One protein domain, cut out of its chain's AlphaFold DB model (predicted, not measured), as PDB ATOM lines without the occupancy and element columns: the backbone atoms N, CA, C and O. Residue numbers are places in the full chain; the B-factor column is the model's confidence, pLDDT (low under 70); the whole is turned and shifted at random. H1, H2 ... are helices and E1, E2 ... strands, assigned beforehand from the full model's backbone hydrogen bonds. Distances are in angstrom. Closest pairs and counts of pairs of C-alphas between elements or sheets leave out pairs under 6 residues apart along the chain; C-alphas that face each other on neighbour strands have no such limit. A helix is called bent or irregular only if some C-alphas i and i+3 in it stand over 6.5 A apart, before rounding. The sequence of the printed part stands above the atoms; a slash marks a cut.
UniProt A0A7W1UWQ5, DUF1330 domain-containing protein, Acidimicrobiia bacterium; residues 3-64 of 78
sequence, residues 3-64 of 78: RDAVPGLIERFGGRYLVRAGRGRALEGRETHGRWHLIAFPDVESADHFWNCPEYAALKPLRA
ATOM      1  N   ARG A   3      44.139 238.319 157.541       89.81
ATOM      2  CA  ARG A   3      44.006 239.637 156.900       89.81
ATOM      3  C   ARG A   3      44.560 240.788 157.746       89.81
ATOM      4  O   ARG A   3      45.061 241.755 157.167       89.81
ATOM      5  N   ASP A   4      44.442 240.684 159.066       91.19
ATOM      6  CA  ASP A   4      44.792 241.757 160.006       91.19
ATOM      7  C   ASP A   4      46.246 241.654 160.475       91.19
ATOM      8  O   ASP A   4      46.883 242.675 160.700       91.19
ATOM      9  N   ALA A   5      46.783 240.434 160.592       92.94
ATOM     10  CA  ALA A   5      48.130 240.197 161.114       92.94
ATOM     11  C   ALA A   5      49.234 240.391 160.061       92.94
ATOM     12  O   ALA A   5      50.323 240.864 160.371       92.94
ATOM     13  N   VAL A   6      48.960 240.035 158.803       95.50
ATOM     14  CA  VAL A   6      49.963 240.060 157.726       95.50
ATOM     15  C   VAL A   6      50.482 241.469 157.378       95.50
ATOM     16  O   VAL A   6      51.686 241.581 157.167       95.50
ATOM     17  N   PRO A   7      49.667 242.545 157.326       96.44
ATOM     18  CA  PRO A   7      50.160 243.874 156.949       96.44
ATOM     19  C   PRO A   7      51.279 244.399 157.849       96.44
ATOM     20  O   PRO A   7      52.333 244.760 157.341       96.44
ATOM     21  N   GLY A   8      51.092 244.360 159.173       96.94
ATOM     22  CA  GLY A   8      52.123 244.820 160.107       96.94
ATOM     23  C   GLY A   8      53.385 243.957 160.050       96.94
ATOM     24  O   GLY A   8      54.491 244.457 160.232       96.94
ATOM     25  N   LEU A   9      53.246 242.663 159.740       97.88
ATOM     26  CA  LEU A   9      54.401 241.797 159.524       97.88
ATOM     27  C   LEU A   9      55.172 242.184 158.258       97.88
ATOM     28  O   LEU A   9      56.388 242.270 158.315       97.88
ATOM     29  N   ILE A  10      54.488 242.457 157.146       98.31
ATOM     30  CA  ILE A  10      55.122 242.923 155.901       98.31
ATOM     31  C   ILE A  10      55.908 244.219 156.144       98.31
ATOM     32  O   ILE A  10      57.060 244.321 155.725       98.31
ATOM     33  N   GLU A  11      55.309 245.177 156.855       98.00
ATOM     34  CA  GLU A  11      55.935 246.467 157.173       98.00
ATOM     35  C   GLU A  11      57.217 246.306 158.004       98.00
ATOM     36  O   GLU A  11      58.194 247.011 157.758       98.00
ATOM     37  N   ARG A  12      57.269 245.330 158.927       98.12
ATOM     38  CA  ARG A  12      58.489 245.013 159.701       98.12
ATOM     39  C   ARG A  12      59.677 244.599 158.826       98.12
ATOM     40  O   ARG A  12      60.811 244.810 159.239       98.12
ATOM     41  N   PHE A  13      59.425 244.028 157.650       98.25
ATOM     42  CA  PHE A  13      60.450 243.664 156.664       98.25
ATOM     43  C   PHE A  13      60.594 244.728 155.558       98.25
ATOM     44  O   PHE A  13      61.085 244.439 154.473       98.25
ATOM     45  N   GLY A  14      60.123 245.958 155.788       98.06
ATOM     46  CA  GLY A  14      60.230 247.061 154.826       98.06
ATOM     47  C   GLY A  14      59.279 246.961 153.630       98.06
ATOM     48  O   GLY A  14      59.348 247.782 152.714       98.06
ATOM     49  N   GLY A  15      58.378 245.977 153.616       98.25
ATOM     50  CA  GLY A  15      57.400 245.825 152.554       98.25
ATOM     51  C   GLY A  15      56.282 246.868 152.644       98.25
ATOM     52  O   GLY A  15      55.813 247.216 153.726       98.25
ATOM     53  N   ARG A  16      55.785 247.321 151.491       98.19
ATOM     54  CA  ARG A  16      54.586 248.170 151.383       98.19
ATOM     55  C   ARG A  16      53.630 247.644 150.332       98.19
ATOM     56  O   ARG A  16      54.037 247.266 149.234       98.19
ATOM     57  N   TYR A  17      52.335 247.673 150.628       97.75
ATOM     58  CA  TYR A  17      51.329 247.375 149.617       97.75
ATOM     59  C   TYR A  17      51.266 248.493 148.570       97.75
ATOM     60  O   TYR A  17      50.982 249.641 148.895       97.75
ATOM     61  N   LEU A  18      51.460 248.130 147.304       97.44
ATOM     62  CA  LEU A  18      51.061 248.942 146.152       97.44
ATOM     63  C   LEU A  18      49.596 248.688 145.791       97.44
ATOM     64  O   LEU A  18      48.870 249.595 145.394       97.44
ATOM     65  N   VAL A  19      49.152 247.439 145.960       96.69
ATOM     66  CA  VAL A  19      47.763 247.009 145.778       96.69
ATOM     67  C   VAL A  19      47.415 246.035 146.899       96.69
ATOM     68  O   VAL A  19      48.156 245.079 147.134       96.69
ATOM     69  N   ARG A  20      46.277 246.230 147.575       94.50
ATOM     70  CA  ARG A  20      45.772 245.319 148.615       94.50
ATOM     71  C   ARG A  20      44.322 244.943 148.334       94.50
ATOM     72  O   ARG A  20      43.454 245.809 148.307       94.50
ATOM     73  N   ALA A  21      44.065 243.648 148.146       92.81
ATOM     74  CA  ALA A  21      42.748 243.106 147.797       92.81
ATOM     75  C   ALA A  21      42.097 243.779 146.562       92.81
ATOM     76  O   ALA A  21      40.866 243.893 146.462       92.81
ATOM     77  N   GLY A  22      42.927 244.217 145.610       93.25
ATOM     78  CA  GLY A  22      42.496 244.922 144.403       93.25
ATOM     79  C   GLY A  22      41.767 244.008 143.418       93.25
ATOM     80  O   GLY A  22      41.959 242.791 143.425       93.25
ATOM     81  N   ARG A  23      40.918 244.594 142.569       91.88
ATOM     82  CA  ARG A  23      40.348 243.906 141.399       91.88
ATOM     83  C   ARG A  23      41.279 244.108 140.206       91.88
ATOM     84  O   ARG A  23      41.826 245.193 140.045       91.88
ATOM     85  N   GLY A  24      41.426 243.081 139.380       88.88
ATOM     86  CA  GLY A  24      42.207 243.129 138.149       88.88
ATOM     87  C   GLY A  24      41.587 242.218 137.099       88.88
ATOM     88  O   GLY A  24      40.763 241.370 137.433       88.88
ATOM     89  N   ARG A  25      41.971 242.420 135.841       90.25
ATOM     90  CA  ARG A  25      41.590 241.574 134.708       90.25
ATOM     91  C   ARG A  25      42.781 241.422 133.777       90.25
ATOM     92  O   ARG A  25      43.629 242.314 133.725       90.25
ATOM     93  N   ALA A  26      42.816 240.330 133.023       92.25
ATOM     94  CA  ALA A  26      43.766 240.205 131.929       92.25
ATOM     95  C   ALA A  26      43.469 241.277 130.863       92.25
ATOM     96  O   ALA A  26      42.306 241.542 130.541       92.25
ATOM     97  N   LEU A  27      44.519 241.925 130.359       94.38
ATOM     98  CA  LEU A  27      44.438 242.770 129.163       94.38
ATOM     99  C   LEU A  27      44.738 241.943 127.908       94.38
ATOM    100  O   LEU A  27      44.071 242.110 126.896       94.38
ATOM    101  N   GLU A  28      45.673 241.002 128.027       94.75
ATOM    102  CA  GLU A  28      46.029 239.999 127.027       94.75
ATOM    103  C   GLU A  28      46.277 238.649 127.725       94.75
ATOM    104  O   GLU A  28      46.594 238.605 128.918       94.75
ATOM    105  N   GLY A  29      46.148 237.541 126.988       91.94
ATOM    106  CA  GLY A  29      46.409 236.190 127.499       91.94
ATOM    107  C   GLY A  29      45.273 235.582 128.334       91.94
ATOM    108  O   GLY A  29      44.099 235.910 128.163       91.94
ATOM    109  N   ARG A  30      45.618 234.626 129.209       90.62
ATOM    110  CA  ARG A  30      44.648 233.872 130.024       90.62
ATOM    111  C   ARG A  30      44.000 234.774 131.074       90.62
ATOM    112  O   ARG A  30      44.698 235.492 131.789       90.62
ATOM    113  N   GLU A  31      42.681 234.657 131.228       87.00
ATOM    114  CA  GLU A  31      41.953 235.365 132.279       87.00
ATOM    115  C   GLU A  31      42.517 235.084 133.672       87.00
ATOM    116  O   GLU A  31      42.835 233.950 134.044       87.00
ATOM    117  N   THR A  32      42.600 236.149 134.464       84.12
ATOM    118  CA  THR A  32      42.988 236.099 135.868       84.12
ATOM    119  C   THR A  32      41.779 236.440 136.724       84.12
ATOM    120  O   THR A  32      41.036 237.373 136.432       84.12
ATOM    121  N   HIS A  33      41.582 235.663 137.784       83.94
ATOM    122  CA  HIS A  33      40.446 235.792 138.688       83.94
ATOM    123  C   HIS A  33      40.933 236.092 140.107       83.94
ATOM    124  O   HIS A  33      42.069 235.791 140.469       83.94
ATOM    125  N   GLY A  34      40.052 236.660 140.930       89.50
ATOM    126  CA  GLY A  34      40.306 236.861 142.353       89.50
ATOM    127  C   GLY A  34      40.835 238.249 142.711       89.50
ATOM    128  O   GLY A  34      40.491 239.258 142.089       89.50
ATOM    129  N   ARG A  35      41.594 238.310 143.809       92.88
ATOM    130  CA  ARG A  35      42.075 239.556 144.413       92.88
ATOM    131  C   ARG A  35      43.585 239.662 144.303       92.88
ATOM    132  O   ARG A  35      44.300 238.718 144.620       92.88
ATOM    133  N   TRP A  36      44.049 240.845 143.922       94.25
ATOM    134  CA  TRP A  36      45.464 241.127 143.738       94.25
ATOM    135  C   TRP A  36      46.078 241.754 144.982       94.25
ATOM    136  O   TRP A  36      45.500 242.649 145.612       94.25
ATOM    137  N   HIS A  37      47.273 241.276 145.308       95.81
ATOM    138  CA  HIS A  37      48.159 241.850 146.305       95.81
ATOM    139  C   HIS A  37      49.509 242.080 145.636       95.81
ATOM    140  O   HIS A  37      50.130 241.125 145.181       95.81
ATOM    141  N   LEU A  38      49.936 243.338 145.565       97.00
ATOM    142  CA  LEU A  38      51.252 243.716 145.065       97.00
ATOM    143  C   LEU A  38      51.992 244.406 146.201       97.00
ATOM    144  O   LEU A  38      51.485 245.385 146.754       97.00
ATOM    145  N   ILE A  39      53.150 243.867 146.565       98.38
ATOM    146  CA  ILE A  39      53.958 244.339 147.686       98.38
ATOM    147  C   ILE A  39      55.330 244.702 147.131       98.38
ATOM    148  O   ILE A  39      55.964 243.871 146.487       98.38
ATOM    149  N   ALA A  40      55.761 245.938 147.363       98.19
ATOM    150  CA  ALA A  40      57.119 246.368 147.072       98.19
ATOM    151  C   ALA A  40      57.970 246.201 148.331       98.19
ATOM    152  O   ALA A  40      57.608 246.742 149.376       98.19
ATOM    153  N   PHE A  41      59.078 245.481 148.207       98.38
ATOM    154  CA  PHE A  41      60.140 245.389 149.210       98.38
ATOM    155  C   PHE A  41      61.336 246.249 148.765       98.38
ATOM    156  O   PHE A  41      61.416 246.580 147.577       98.38
ATOM    157  N   PRO A  42      62.223 246.668 149.685       97.12
ATOM    158  CA  PRO A  42      63.412 247.446 149.326       97.12
ATOM    159  C   PRO A  42      64.398 246.635 148.472       97.12
ATOM    160  O   PRO A  42      65.042 247.197 147.591       97.12
ATOM    161  N   ASP A  43      64.458 245.326 148.702       96.75
ATOM    162  CA  ASP A  43      65.295 244.360 148.001       96.75
ATOM    163  C   ASP A  43      64.681 242.949 148.093       96.75
ATOM    164  O   ASP A  43      63.652 242.717 148.741       96.75
ATOM    165  N   VAL A  44      65.310 242.013 147.387       96.62
ATOM    166  CA  VAL A  44      64.936 240.593 147.319       96.62
ATOM    167  C   VAL A  44      65.095 239.919 148.674       96.62
ATOM    168  O   VAL A  44      64.196 239.204 149.116       96.62
ATOM    169  N   GLU A  45      66.199 240.208 149.361       97.50
ATOM    170  CA  GLU A  45      66.533 239.628 150.660       97.50
ATOM    171  C   GLU A  45      65.441 239.921 151.700       97.50
ATOM    172  O   GLU A  45      64.999 239.028 152.420       97.50
ATOM    173  N   SER A  46      64.913 241.144 151.722       98.19
ATOM    174  CA  SER A  46      63.809 241.549 152.596       98.19
ATOM    175  C   SER A  46      62.521 240.776 152.309       98.19
ATOM    176  O   SER A  46      61.810 240.377 153.238       98.19
ATOM    177  N   ALA A  47      62.215 240.534 151.031       98.06
ATOM    178  CA  ALA A  47      61.055 239.742 150.637       98.06
ATOM    179  C   ALA A  47      61.212 238.265 151.037       98.06
ATOM    180  O   ALA A  47      60.261 237.661 151.545       98.06
ATOM    181  N   ASP A  48      62.409 237.700 150.869       97.81
ATOM    182  CA  ASP A  48      62.732 236.330 151.270       97.81
ATOM    183  C   ASP A  48      62.715 236.152 152.788       97.81
ATOM    184  O   ASP A  48      62.137 235.184 153.294       97.81
ATOM    185  N   HIS A  49      63.275 237.104 153.536       98.31
ATOM    186  CA  HIS A  49      63.216 237.119 154.994       98.31
ATOM    187  C   HIS A  49      61.771 237.166 155.492       98.31
ATOM    188  O   HIS A  49      61.398 236.367 156.354       98.31
ATOM    189  N   PHE A  50      60.921 238.012 154.904       98.31
ATOM    190  CA  PHE A  50      59.491 238.005 155.204       98.31
ATOM    191  C   PHE A  50      58.843 236.647 154.892       98.31
ATOM    192  O   PHE A  50      58.121 236.092 155.724       98.31
ATOM    193  N   TRP A  51      59.073 236.097 153.697       97.62
ATOM    194  CA  TRP A  51      58.374 234.895 153.234       97.62
ATOM    195  C   TRP A  51      58.716 233.638 154.045       97.62
ATOM    196  O   TRP A  51      57.862 232.748 154.193       97.62
ATOM    197  N   ASN A  52      59.948 233.583 154.556       97.69
ATOM    198  CA  ASN A  52      60.509 232.449 155.285       97.69
ATOM    199  C   ASN A  52      60.539 232.650 156.810       97.69
ATOM    200  O   ASN A  52      60.916 231.721 157.525       97.69
ATOM    201  N   CYS A  53      60.122 233.810 157.338       98.00
ATOM    202  CA  CYS A  53      60.113 234.022 158.785       98.00
ATOM    203  C   CYS A  53      59.103 233.101 159.507       98.00
ATOM    204  O   CYS A  53      58.025 232.801 158.965       98.00
ATOM    205  N   PRO A  54      59.401 232.683 160.754       97.94
ATOM    206  CA  PRO A  54      58.500 231.856 161.557       97.94
ATOM    207  C   PRO A  54      57.114 232.480 161.745       97.94
ATOM    208  O   PRO A  54      56.106 231.773 161.713       97.94
ATOM    209  N   GLU A  55      57.036 233.804 161.896       97.56
ATOM    210  CA  GLU A  55      55.768 234.505 162.081       97.56
ATOM    211  C   GLU A  55      54.862 234.376 160.851       97.56
ATOM    212  O   GLU A  55      53.673 234.081 160.987       97.56
ATOM    213  N   TYR A  56      55.402 234.537 159.638       97.12
ATOM    214  CA  TYR A  56      54.602 234.377 158.424       97.12
ATOM    215  C   TYR A  56      54.261 232.907 158.168       97.12
ATOM    216  O   TYR A  56      53.142 232.599 157.743       97.12
ATOM    217  N   ALA A  57      55.179 231.987 158.483       96.69
ATOM    218  CA  ALA A  57      54.924 230.551 158.428       96.69
ATOM    219  C   ALA A  57      53.749 230.138 159.334       96.69
ATOM    220  O   ALA A  57      52.903 229.358 158.902       96.69
ATOM    221  N   ALA A  58      53.629 230.719 160.532       96.38
ATOM    222  CA  ALA A  58      52.505 230.485 161.441       96.38
ATOM    223  C   ALA A  58      51.179 231.094 160.943       96.38
ATOM    224  O   ALA A  58      50.102 230.565 161.222       96.38
ATOM    225  N   LEU A  59      51.233 232.189 160.176       95.25
ATOM    226  CA  LEU A  59      50.045 232.829 159.601       95.25
ATOM    227  C   LEU A  59      49.547 232.131 158.329       95.25
ATOM    228  O   LEU A  59      48.339 232.072 158.105       95.25
ATOM    229  N   LYS A  60      50.441 231.598 157.486       93.62
ATOM    230  CA  LYS A  60      50.115 230.959 156.195       93.62
ATOM    231  C   LYS A  60      48.967 229.932 156.265       93.62
ATOM    232  O   LYS A  60      48.111 230.004 155.382       93.62
ATOM    233  N   PRO A  61      48.883 229.024 157.259       94.00
ATOM    234  CA  PRO A  61      47.783 228.061 157.378       94.00
ATOM    235  C   PRO A  61      46.406 228.700 157.568       94.00
ATOM    236  O   PRO A  61      45.409 228.139 157.128       94.00
ATOM    237  N   LEU A  62      46.329 229.904 158.147       92.50
ATOM    238  CA  LEU A  62      45.061 230.600 158.399       92.50
ATOM    239  C   LEU A  62      44.319 231.012 157.116       92.50
ATOM    240  O   LEU A  62      43.169 231.438 157.188       92.50
ATOM    241  N   ARG A  63      44.971 230.926 155.948       90.31
ATOM    242  CA  ARG A  63      44.347 231.170 154.636       90.31
ATOM    243  C   ARG A  63      43.933 229.882 153.910       90.31
ATOM    244  O   ARG A  63      43.418 229.971 152.798       90.31
ATOM    245  N   ALA A  64      44.193 228.703 154.483       89.62
ATOM    246  CA  ALA A  64      43.848 227.426 153.865       89.62
ATOM    247  C   ALA A  64      42.331 227.326 153.635       89.62
ATOM    248  O   ALA A  64      41.540 227.697 154.500       89.62
TER     249      ALA A  64
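AT A GLANCE: This is residues 3 to 64 of the 78 residues of the protein "DUF1330 domain-containing protein" of Acidimicrobiia bacterium (UniProt A0A7W1UWQ5). Three short helices gather at one end of the model, and a two-stranded hairpin, E1 and E2, links them to a long loop whose tip, residues 26 to 31, sticks out at the other end. H1 and H3 stand side by side and run opposite ways, while H2 is set slantwise near both of them, by Ile 10 of H1 and Tyr 56 of H3. The printed part has 62 residues with three named helices and two named strands, in the order H1, E1, E2, H2, H3; the sheet, E1 - E2, is antiparallel, and the class is mixed, helices and strands. The whole is loose, with a radius of gyration of the C-alphas of 13.2 A and spans of 36 by 27 by 17 A.

HOW THE PARTS SIT: Begin with H1, residues 3 to 12; its closest C-alpha pair with E1, residues 16 to 22, is Ile 10 and Arg 16, 6.9 A apart. Look next at E2, residues 36 to 40, which forms an antiparallel hairpin with E1 at 175 degrees between directions. There you find N 16 and O 40 at 2.9 A and N 38 and O 19 at 2.9 A, within hydrogen-bond range. H1 and E2 are only just apart, their closest C-alphas 8.4 A from each other. Go on to H2, residues 44 to 52: it is close to H1 but not clearly touching, at a steep tilt of 41 degrees, opposite ways, and the closest C-alphas, of Ile 10 and Phe 50, are 6.6 A apart. H3, residues 54 to 63, touches H1 at a shallow tilt of 25 degrees, opposite ways; the closest C-alphas are those of Val 6 and Tyr 56, 7.4 A apart. H2 and H3 are close but not clearly touching, with the C-alphas of Phe 50 and Tyr 56 closest at 6.9 A. Every O i to N i+4 pair is within hydrogen-bond range in H2, against 4 of 6 in H1 and 3 of 6 in H3.

IN THESE COORDINATES: Find C-alpha 3 at (44.006, 239.637, 156.900); from there H1 runs 15.7 A to C-alpha 12. E1 runs 14.3 A from C-alpha 16 at (54.586, 248.170, 151.383), and E2 runs 13.2 A. H2 measures 12.2 A, and H3 runs 15.8 A to C-alpha 63 at (44.347, 231.170, 154.636). H1 and H3 are irregular, but only just: C-alphas 4 and 7 are 6.53 A apart, and C-alphas 58 and 61 are 6.7 A apart.

THE WHOLE: Look for the two C-alphas farthest apart at Glu 28 and Pro 54, 37.6 A from each other. The link from E1 to E2, residues 23 to 35, is long; the other three links are tight. The printed part has no cut, its mean pLDDT is 95.0, and no printed residue is under 70.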